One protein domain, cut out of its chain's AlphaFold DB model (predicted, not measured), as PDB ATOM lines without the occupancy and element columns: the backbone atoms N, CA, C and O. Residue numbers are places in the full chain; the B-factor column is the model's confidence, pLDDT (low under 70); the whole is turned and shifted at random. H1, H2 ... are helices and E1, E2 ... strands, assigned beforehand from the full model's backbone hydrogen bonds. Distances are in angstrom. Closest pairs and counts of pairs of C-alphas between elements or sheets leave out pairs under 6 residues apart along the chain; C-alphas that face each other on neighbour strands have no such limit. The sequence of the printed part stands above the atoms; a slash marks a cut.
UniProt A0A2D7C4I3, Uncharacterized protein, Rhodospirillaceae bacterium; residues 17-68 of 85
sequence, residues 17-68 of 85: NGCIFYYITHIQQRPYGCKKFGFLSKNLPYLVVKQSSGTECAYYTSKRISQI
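What this domain is: This is residues 17 to 68 of the 85 residues of an uncharacterized protein of Rhodospirillaceae bacterium (UniProt A0A2D7C4I3). A small antiparallel sheet of three short strands has one helix, H1, running slantwise over one face, with residues 45 to 49 of H1 near the strands. From the end of H1 the link of residues 54 to 62 swings away to a single short helix, H2, which sits at one end of the longest axis, away from the strands and from H1. The printed part has 52 residues with three named strands and two named helices, along the chain E1, E2, E3, H1, H2, and under half of the residues are in these elements. The sheet's order is E1, E2, E3, and the class is mixed, helices and strands. The whole is compact, with a radius of gyration of the C-alphas of 11.1 A and spans of 35 by 27 by 15 A.

How they stand to each other: The sheet is a meander, each strand the antiparallel neighbour of the one before, made of E1, residues 22 to 24, E2, residues 32 to 34, and E3, residues 39 to 41. E2 is the inner strand, and E1 and E3 are the edge strands. E1 and E2 form a hairpin, at 147 degrees between their directions, with N 33 and O 23 within hydrogen-bond range at 2.9 A. E2 and E3 form a second hairpin, at 154 degrees, with N 41 and O 32 at 2.8 A and N 34 and O 39 at 3.1 A. H1, residues 45 to 53, is on the sheet at a height of 10.6 A. It lies over E3, and only just not over E2, on which 2 of its C-alphas fall. On the local plane its line and that of E3 stand at 51 degrees, slantwise to the strands. The closest C-alphas of E2 and H1 are those of Cys 34 and Pro 45, 6.3 A apart; those of E3 and H1 are Ser 41 and Val 48, 7.7 A apart. H2, residues 63 to 66, is not on the sheet and is apart from H1. In H1 every O i to N i+4 pair is within hydrogen-bond range, and H2 is too short for such a pair.

Where its parts are: E1 begins at C-alpha 22, (-86.494, -9.560, 79.511), and is 7.2 A long. E2 is also 7.2 A long, and E3 is 6.7 A long. H1 runs 11.7 A from C-alpha 45 at (-78.703, -9.216, 78.508) to C-alpha 53 at (-71.989, 0.094, 81.011). H2, 5.2 A long, ends at C-alpha 66, (-94.323, -3.948, 88.387).

The domain as a whole: The C-alphas farthest apart are those of Gln 29, in the link from E1 to E2, and Ile 68, 34.9 A. The printed part has no cut. The links E2 to E3 and E3 to H1 are tight; E1 to E2 and H1 to H2, with 7 and 9 residues, are short. The mean pLDDT of the printed part is 88.3, and residues 65 to 68 are under 70.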
ATOM      1  N   ASN A  17     -83.900 -12.944  84.631       84.69
ATOM      2  CA  ASN A  17     -85.073 -13.816  84.757       84.69
ATOM      3  C   ASN A  17     -86.247 -13.135  85.483       84.69
ATOM      4  O   ASN A  17     -87.412 -13.376  85.162       84.69
ATOM      5  N   GLY A  18     -85.946 -12.240  86.425       84.25
ATOM      6  CA  GLY A  18     -86.940 -11.462  87.158       84.25
ATOM      7  C   GLY A  18     -87.353 -10.153  86.488       84.25
ATOM      8  O   GLY A  18     -88.243  -9.491  87.008       84.25
ATOM      9  N   CYS A  19     -86.748  -9.752  85.367       89.50
ATOM     10  CA  CYS A  19     -86.957  -8.433  84.765       89.50
ATOM     11  C   CYS A  19     -88.189  -8.392  83.845       89.50
ATOM     12  O   CYS A  19     -88.380  -9.285  83.023       89.50
ATOM     13  N   ILE A  20     -89.002  -7.332  83.908       90.69
ATOM     14  CA  ILE A  20     -90.159  -7.144  83.003       90.69
ATOM     15  C   ILE A  20     -89.760  -6.958  81.538       90.69
ATOM     16  O   ILE A  20     -90.532  -7.290  80.643       90.69
ATOM     17  N   PHE A  21     -88.569  -6.412  81.293       92.12
ATOM     18  CA  PHE A  21     -88.087  -6.100  79.950       92.12
ATOM     19  C   PHE A  21     -87.400  -7.289  79.278       92.12
ATOM     20  O   PHE A  21     -87.093  -7.215  78.092       92.12
ATOM     21  N   TYR A  22     -87.138  -8.360  80.023       93.69
ATOM     22  CA  TYR A  22     -86.494  -9.560  79.511       93.69
ATOM     23  C   TYR A  22     -87.496 -10.443  78.761       93.69
ATOM     24  O   TYR A  22     -88.590 -10.719  79.262       93.69
ATOM     25  N   TYR A  23     -87.105 -10.897  77.570       93.06
ATOM     26  CA  TYR A  23     -87.883 -11.820  76.748       93.06
ATOM     27  C   TYR A  23     -86.974 -12.774  75.969       93.06
ATOM     28  O   TYR A  23     -85.800 -12.485  75.730       93.06
ATOM     29  N   ILE A  24     -87.546 -13.915  75.581       92.81
ATOM     30  CA  ILE A  24     -86.902 -14.928  74.741       92.81
ATOM     31  C   ILE A  24     -87.372 -14.707  73.303       92.81
ATOM     32  O   ILE A  24     -88.568 -14.572  73.051       92.81
ATOM     33  N   THR A  25     -86.432 -14.628  72.367       92.50
ATOM     34  CA  THR A  25     -86.685 -14.268  70.960       92.50
ATOM     35  C   THR A  25     -87.002 -15.474  70.076       92.50
ATOM     36  O   THR A  25     -87.509 -15.286  68.979       92.50
ATOM     37  N   HIS A  26     -86.679 -16.692  70.528       90.94
ATOM     38  CA  HIS A  26     -86.708 -17.940  69.745       90.94
ATOM     39  C   HIS A  26     -85.775 -17.954  68.518       90.94
ATOM     40  O   HIS A  26     -85.836 -18.861  67.691       90.94
ATOM     41  N   ILE A  27     -84.854 -16.990  68.413       93.12
ATOM     42  CA  ILE A  27     -83.837 -16.951  67.361       93.12
ATOM     43  C   ILE A  27     -82.614 -17.724  67.849       93.12
ATOM     44  O   ILE A  27     -81.953 -17.288  68.791       93.12
ATOM     45  N   GLN A  28     -82.261 -18.826  67.178       91.81
ATOM     46  CA  GLN A  28     -81.124 -19.687  67.555       91.81
ATOM     47  C   GLN A  28     -79.820 -18.900  67.755       91.81
ATOM     48  O   GLN A  28     -79.070 -19.134  68.697       91.81
ATOM     49  N   GLN A  29     -79.572 -17.911  66.894       93.62
ATOM     50  CA  GLN A  29     -78.370 -17.084  66.960       93.62
ATOM     51  C   GLN A  29     -78.383 -16.047  68.087       93.62
ATOM     52  O   GLN A  29     -77.321 -15.537  68.417       93.62
ATOM     53  N   ARG A  30     -79.543 -15.654  68.627       93.31
ATOM     54  CA  ARG A  30     -79.679 -14.588  69.639       93.31
ATOM     55  C   ARG A  30     -80.928 -14.840  70.490       93.31
ATOM     56  O   ARG A  30     -81.904 -14.109  70.322       93.31
ATOM     57  N   PRO A  31     -80.934 -15.860  71.366       93.56
ATOM     58  CA  PRO A  31     -82.142 -16.304  72.067       93.56
ATOM     59  C   PRO A  31     -82.667 -15.293  73.094       93.56
ATOM     60  O   PRO A  31     -83.835 -15.367  73.476       93.56
ATOM     61  N   TYR A  32     -81.842 -14.343  73.535       94.56
ATOM     62  CA  TYR A  32     -82.202 -13.392  74.580       94.56
ATOM     63  C   TYR A  32     -82.398 -11.982  74.032       94.56
ATOM     64  O   TYR A  32     -81.641 -11.525  73.177       94.56
ATOM     65  N   GLY A  33     -83.383 -11.265  74.572       93.94
ATOM     66  CA  GLY A  33     -83.652  -9.872  74.230       93.94
ATOM     67  C   GLY A  33     -83.970  -9.006  75.446       93.94
ATOM     68  O   GLY A  33     -84.480  -9.482  76.467       93.94
ATOM     69  N   CYS A  34     -83.682  -7.707  75.331       93.88
ATOM     70  CA  CYS A  34     -84.081  -6.698  76.312       93.88
ATOM     71  C   CYS A  34     -84.918  -5.594  75.658       93.88
ATOM     72  O   CYS A  34     -84.419  -4.852  74.817       93.88
ATOM     73  N   LYS A  35     -86.187  -5.444  76.066       92.56
ATOM     74  CA  LYS A  35     -87.118  -4.462  75.471       92.56
ATOM     75  C   LYS A  35     -86.734  -3.020  75.778       92.56
ATOM     76  O   LYS A  35     -87.005  -2.144  74.973       92.56
ATOM     77  N   LYS A  36     -86.115  -2.770  76.936       92.75
ATOM     78  CA  LYS A  36     -85.750  -1.414  77.363       92.75
ATOM     79  C   LYS A  36     -84.609  -0.830  76.533       92.75
ATOM     80  O   LYS A  36     -84.633   0.356  76.238       92.75
ATOM     81  N   PHE A  37     -83.631  -1.665  76.189       91.31
ATOM     82  CA  PHE A  37     -82.481  -1.263  75.380       91.31
ATOM     83  C   PHE A  37     -82.658  -1.569  73.886       91.31
ATOM     84  O   PHE A  37     -81.933  -1.015  73.073       91.31
ATOM     85  N   GLY A  38     -83.592  -2.449  73.514       92.75
ATOM     86  CA  GLY A  38     -83.915  -2.733  72.114       92.75
ATOM     87  C   GLY A  38     -82.929  -3.654  71.388       92.75
ATOM     88  O   GLY A  38     -82.920  -3.662  70.164       92.75
ATOM     89  N   PHE A  39     -82.118  -4.441  72.103       93.00
ATOM     90  CA  PHE A  39     -81.143  -5.353  71.487       93.00
ATOM     91  C   PHE A  39     -81.437  -6.833  71.758       93.00
ATOM     92  O   PHE A  39     -82.096  -7.195  72.742       93.00
ATOM     93  N   LEU A  40     -80.877  -7.679  70.887       93.81
ATOM     94  CA  LEU A  40     -80.867  -9.138  70.991       93.81
ATOM     95  C   LEU A  40     -79.432  -9.648  71.151       93.81
ATOM     96  O   LEU A  40     -78.526  -9.203  70.443       93.81
ATOM     97  N   SER A  41     -79.218 -10.612  72.040       92.69
ATOM     98  CA  SER A  41     -77.893 -11.131  72.377       92.69
ATOM     99  C   SER A  41     -77.853 -12.655  72.487       92.69
ATOM    100  O   SER A  41     -78.848 -13.317  72.782       92.69
ATOM    101  N   LYS A  42     -76.655 -13.210  72.249       93.06
ATOM    102  CA  LYS A  42     -76.321 -14.619  72.530       93.06
ATOM    103  C   LYS A  42     -76.245 -14.893  74.027       93.06
ATOM    104  O   LYS A  42     -76.732 -15.907  74.505       93.06
ATOM    105  N   ASN A  43     -75.656 -13.948  74.753       91.06
ATOM    106  CA  ASN A  43     -75.481 -14.004  76.199       91.06
ATOM    107  C   ASN A  43     -76.661 -13.353  76.922       91.06
ATOM    108  O   ASN A  43     -77.439 -12.612  76.310       91.06
ATOM    109  N   LEU A  44     -76.767 -13.584  78.235       90.12
ATOM    110  CA  LEU A  44     -77.772 -12.908  79.051       90.12
ATOM    111  C   LEU A  44     -77.641 -11.382  78.910       90.12
ATOM    112  O   LEU A  44     -76.535 -10.851  79.051       90.12
ATOM    113  N   PRO A  45     -78.754 -10.653  78.728       91.88
ATOM    114  CA  PRO A  45     -78.703  -9.216  78.508       91.88
ATOM    115  C   PRO A  45     -78.107  -8.451  79.698       91.88
ATOM    116  O   PRO A  45     -77.516  -7.402  79.489       91.88
ATOM    117  N   TYR A  46     -78.175  -8.979  80.928       90.00
ATOM    118  CA  TYR A  46     -77.497  -8.392  82.095       90.00
ATOM    119  C   TYR A  46     -75.980  -8.363  81.917       90.00
ATOM    120  O   TYR A  46     -75.360  -7.352  82.222       90.00
ATOM    121  N   LEU A  47     -75.390  -9.444  81.398       89.94
ATOM    122  CA  LEU A  47     -73.947  -9.513  81.171       89.94
ATOM    123  C   LEU A  47     -73.527  -8.518  80.096       89.94
ATOM    124  O   LEU A  47     -72.551  -7.804  80.283       89.94
ATOM    125  N   VAL A  48     -74.307  -8.427  79.017       92.06
ATOM    126  CA  VAL A  48     -74.062  -7.466  77.936       92.06
ATOM    127  C   VAL A  48     -74.139  -6.033  78.463       92.06
ATOM    128  O   VAL A  48     -73.209  -5.262  78.266       92.06
ATOM    129  N   VAL A  49     -75.194  -5.689  79.210       91.00
ATOM    130  CA  VAL A  49     -75.346  -4.353  79.812       91.00
ATOM    131  C   VAL A  49     -74.216  -4.058  80.793       91.00
ATOM    132  O   VAL A  49     -73.674  -2.962  80.766       91.00
ATOM    133  N   LYS A  50     -73.817  -5.029  81.621       91.19
ATOM    134  CA  LYS A  50     -72.714  -4.866  82.571       91.19
ATOM    135  C   LYS A  50     -71.376  -4.655  81.874       91.19
ATOM    136  O   LYS A  50     -70.587  -3.829  82.315       91.19
ATOM    137  N   GLN A  51     -71.130  -5.375  80.783       90.81
ATOM    138  CA  GLN A  51     -69.912  -5.234  79.991       90.81
ATOM    139  C   GLN A  51     -69.871  -3.891  79.254       90.81
ATOM    140  O   GLN A  51     -68.821  -3.264  79.205       90.81
ATOM    141  N   SER A  52     -71.003  -3.432  78.717       91.94
ATOM    142  CA  SER A  52     -71.084  -2.154  78.003       91.94
ATOM    143  C   SER A  52     -71.117  -0.937  78.930       91.94
ATOM    144  O   SER A  52     -70.540   0.090  78.596       91.94
ATOM    145  N   SER A  53     -71.792  -1.027  80.080       89.75
ATOM    146  CA  SER A  53     -71.989   0.094  81.011       89.75
ATOM    147  C   SER A  53     -70.965   0.136  82.148       89.75
ATOM    148  O   SER A  53     -70.909   1.125  82.872       89.75
ATOM    149  N   GLY A  54     -70.221  -0.948  82.383       89.19
ATOM    150  CA  GLY A  54     -69.306  -1.086  83.524       89.19
ATOM    151  C   GLY A  54     -69.992  -1.249  84.889       89.19
ATOM    152  O   GLY A  54     -69.322  -1.501  85.889       89.19
ATOM    153  N   THR A  55     -71.321  -1.144  84.952       88.31
ATOM    154  CA  THR A  55     -72.124  -1.172  86.183       88.31
ATOM    155  C   THR A  55     -73.327  -2.108  86.048       88.31
ATOM    156  O   THR A  55     -73.587  -2.685  84.991       88.31
ATOM    157  N   GLU A  56     -74.055  -2.340  87.142       88.75
ATOM    158  CA  GLU A  56     -75.274  -3.152  87.100       88.75
ATOM    159  C   GLU A  56     -76.390  -2.487  86.279       88.75
ATOM    160  O   GLU A  56     -76.412  -1.276  86.073       88.75
ATOM    161  N   CYS A  57     -77.354  -3.285  85.810       88.00
ATOM    162  CA  CYS A  57     -78.447  -2.779  84.981       88.00
ATOM    163  C   CYS A  57     -79.325  -1.767  85.744       88.00
ATOM    164  O   CYS A  57     -80.187  -2.158  86.534       88.00
ATOM    165  N   ALA A  58     -79.162  -0.477  85.434       86.31
ATOM    166  CA  ALA A  58     -79.914   0.629  86.035       86.31
ATOM    167  C   ALA A  58     -81.436   0.540  85.812       86.31
ATOM    168  O   ALA A  58     -82.223   1.026  86.617       86.31
ATOM    169  N   TYR A  59     -81.865  -0.122  84.733       87.38
ATOM    170  CA  TYR A  59     -83.278  -0.282  84.377       87.38
ATOM    171  C   TYR A  59     -83.851  -1.649  84.760       87.38
ATOM    172  O   TYR A  59     -84.872  -2.080  84.215       87.38
ATOM    173  N   TYR A  60     -83.199  -2.376  85.667       89.25
ATOM    174  CA  TYR A  60     -83.751  -3.626  86.161       89.25
ATOM    175  C   TYR A  60     -85.055  -3.363  86.922       89.25
ATOM    176  O   TYR A  60     -85.068  -2.755  87.990       89.25
ATOM    177  N   THR A  61     -86.170  -3.859  86.392       87.94
ATOM    178  CA  THR A  61     -87.469  -3.779  87.063       87.94
ATOM    179  C   THR A  61     -88.004  -5.177  87.304       87.94
ATOM    180  O   THR A  61     -88.330  -5.900  86.360       87.94
ATOM    181  N   SER A  62     -88.112  -5.553  88.579       86.94
ATOM    182  CA  SER A  62     -88.657  -6.850  88.977       86.94
ATOM    183  C   SER A  62     -90.118  -6.987  88.544       86.94
ATOM    184  O   SER A  62     -90.951  -6.126  88.849       86.94
ATOM    185  N   LYS A  63     -90.457  -8.108  87.897       82.56
ATOM    186  CA  LYS A  63     -91.832  -8.485  87.536       82.56
ATOM    187  C   LYS A  63     -92.748  -8.430  88.750       82.56
ATOM    188  O   LYS A  63     -93.848  -7.900  88.630       82.56
ATOM    189  N   ARG A  64     -92.265  -8.867  89.923       77.50
ATOM    190  CA  ARG A  64     -93.031  -8.819  91.178       77.50
ATOM    191  C   ARG A  64     -93.418  -7.394  91.572       77.50
ATOM    192  O   ARG A  64     -94.538  -7.194  92.011       77.50
ATOM    193  N   ILE A  65     -92.532  -6.415  91.374       69.88
ATOM    194  CA  ILE A  65     -92.775  -5.015  91.760       69.88
ATOM    195  C   ILE A  65     -93.681  -4.313  90.740       69.88
ATOM    196  O   ILE A  65     -94.601  -3.601  91.123       69.88
ATOM    197  N   SER A  66     -93.501  -4.575  89.440       61.06
ATOM    198  CA  SER A  66     -94.323  -3.948  88.387       61.06
ATOM    199  C   SER A  66     -95.818  -4.297  88.437       61.06
ATOM    200  O   SER A  66     -96.636  -3.628  87.808       61.06
ATOM    201  N   GLN A  67     -96.174  -5.382  89.131       56.66
ATOM    202  CA  GLN A  67     -97.557  -5.821  89.318       56.66
ATOM    203  C   GLN A  67     -98.207  -5.153  90.545       56.66
ATOM    204  O   GLN A  67     -99.429  -5.126  90.644       56.66
ATOM    205  N   ILE A  68     -97.409  -4.565  91.450       57.84
ATOM    206  CA  ILE A  68     -97.902  -3.869  92.649       57.84
ATOM    207  C   ILE A  68     -98.520  -2.517  92.263       57.84
ATOM    208  O   ILE A  68     -99.595  -2.182  92.749       57.84
TER     209      ILE A  68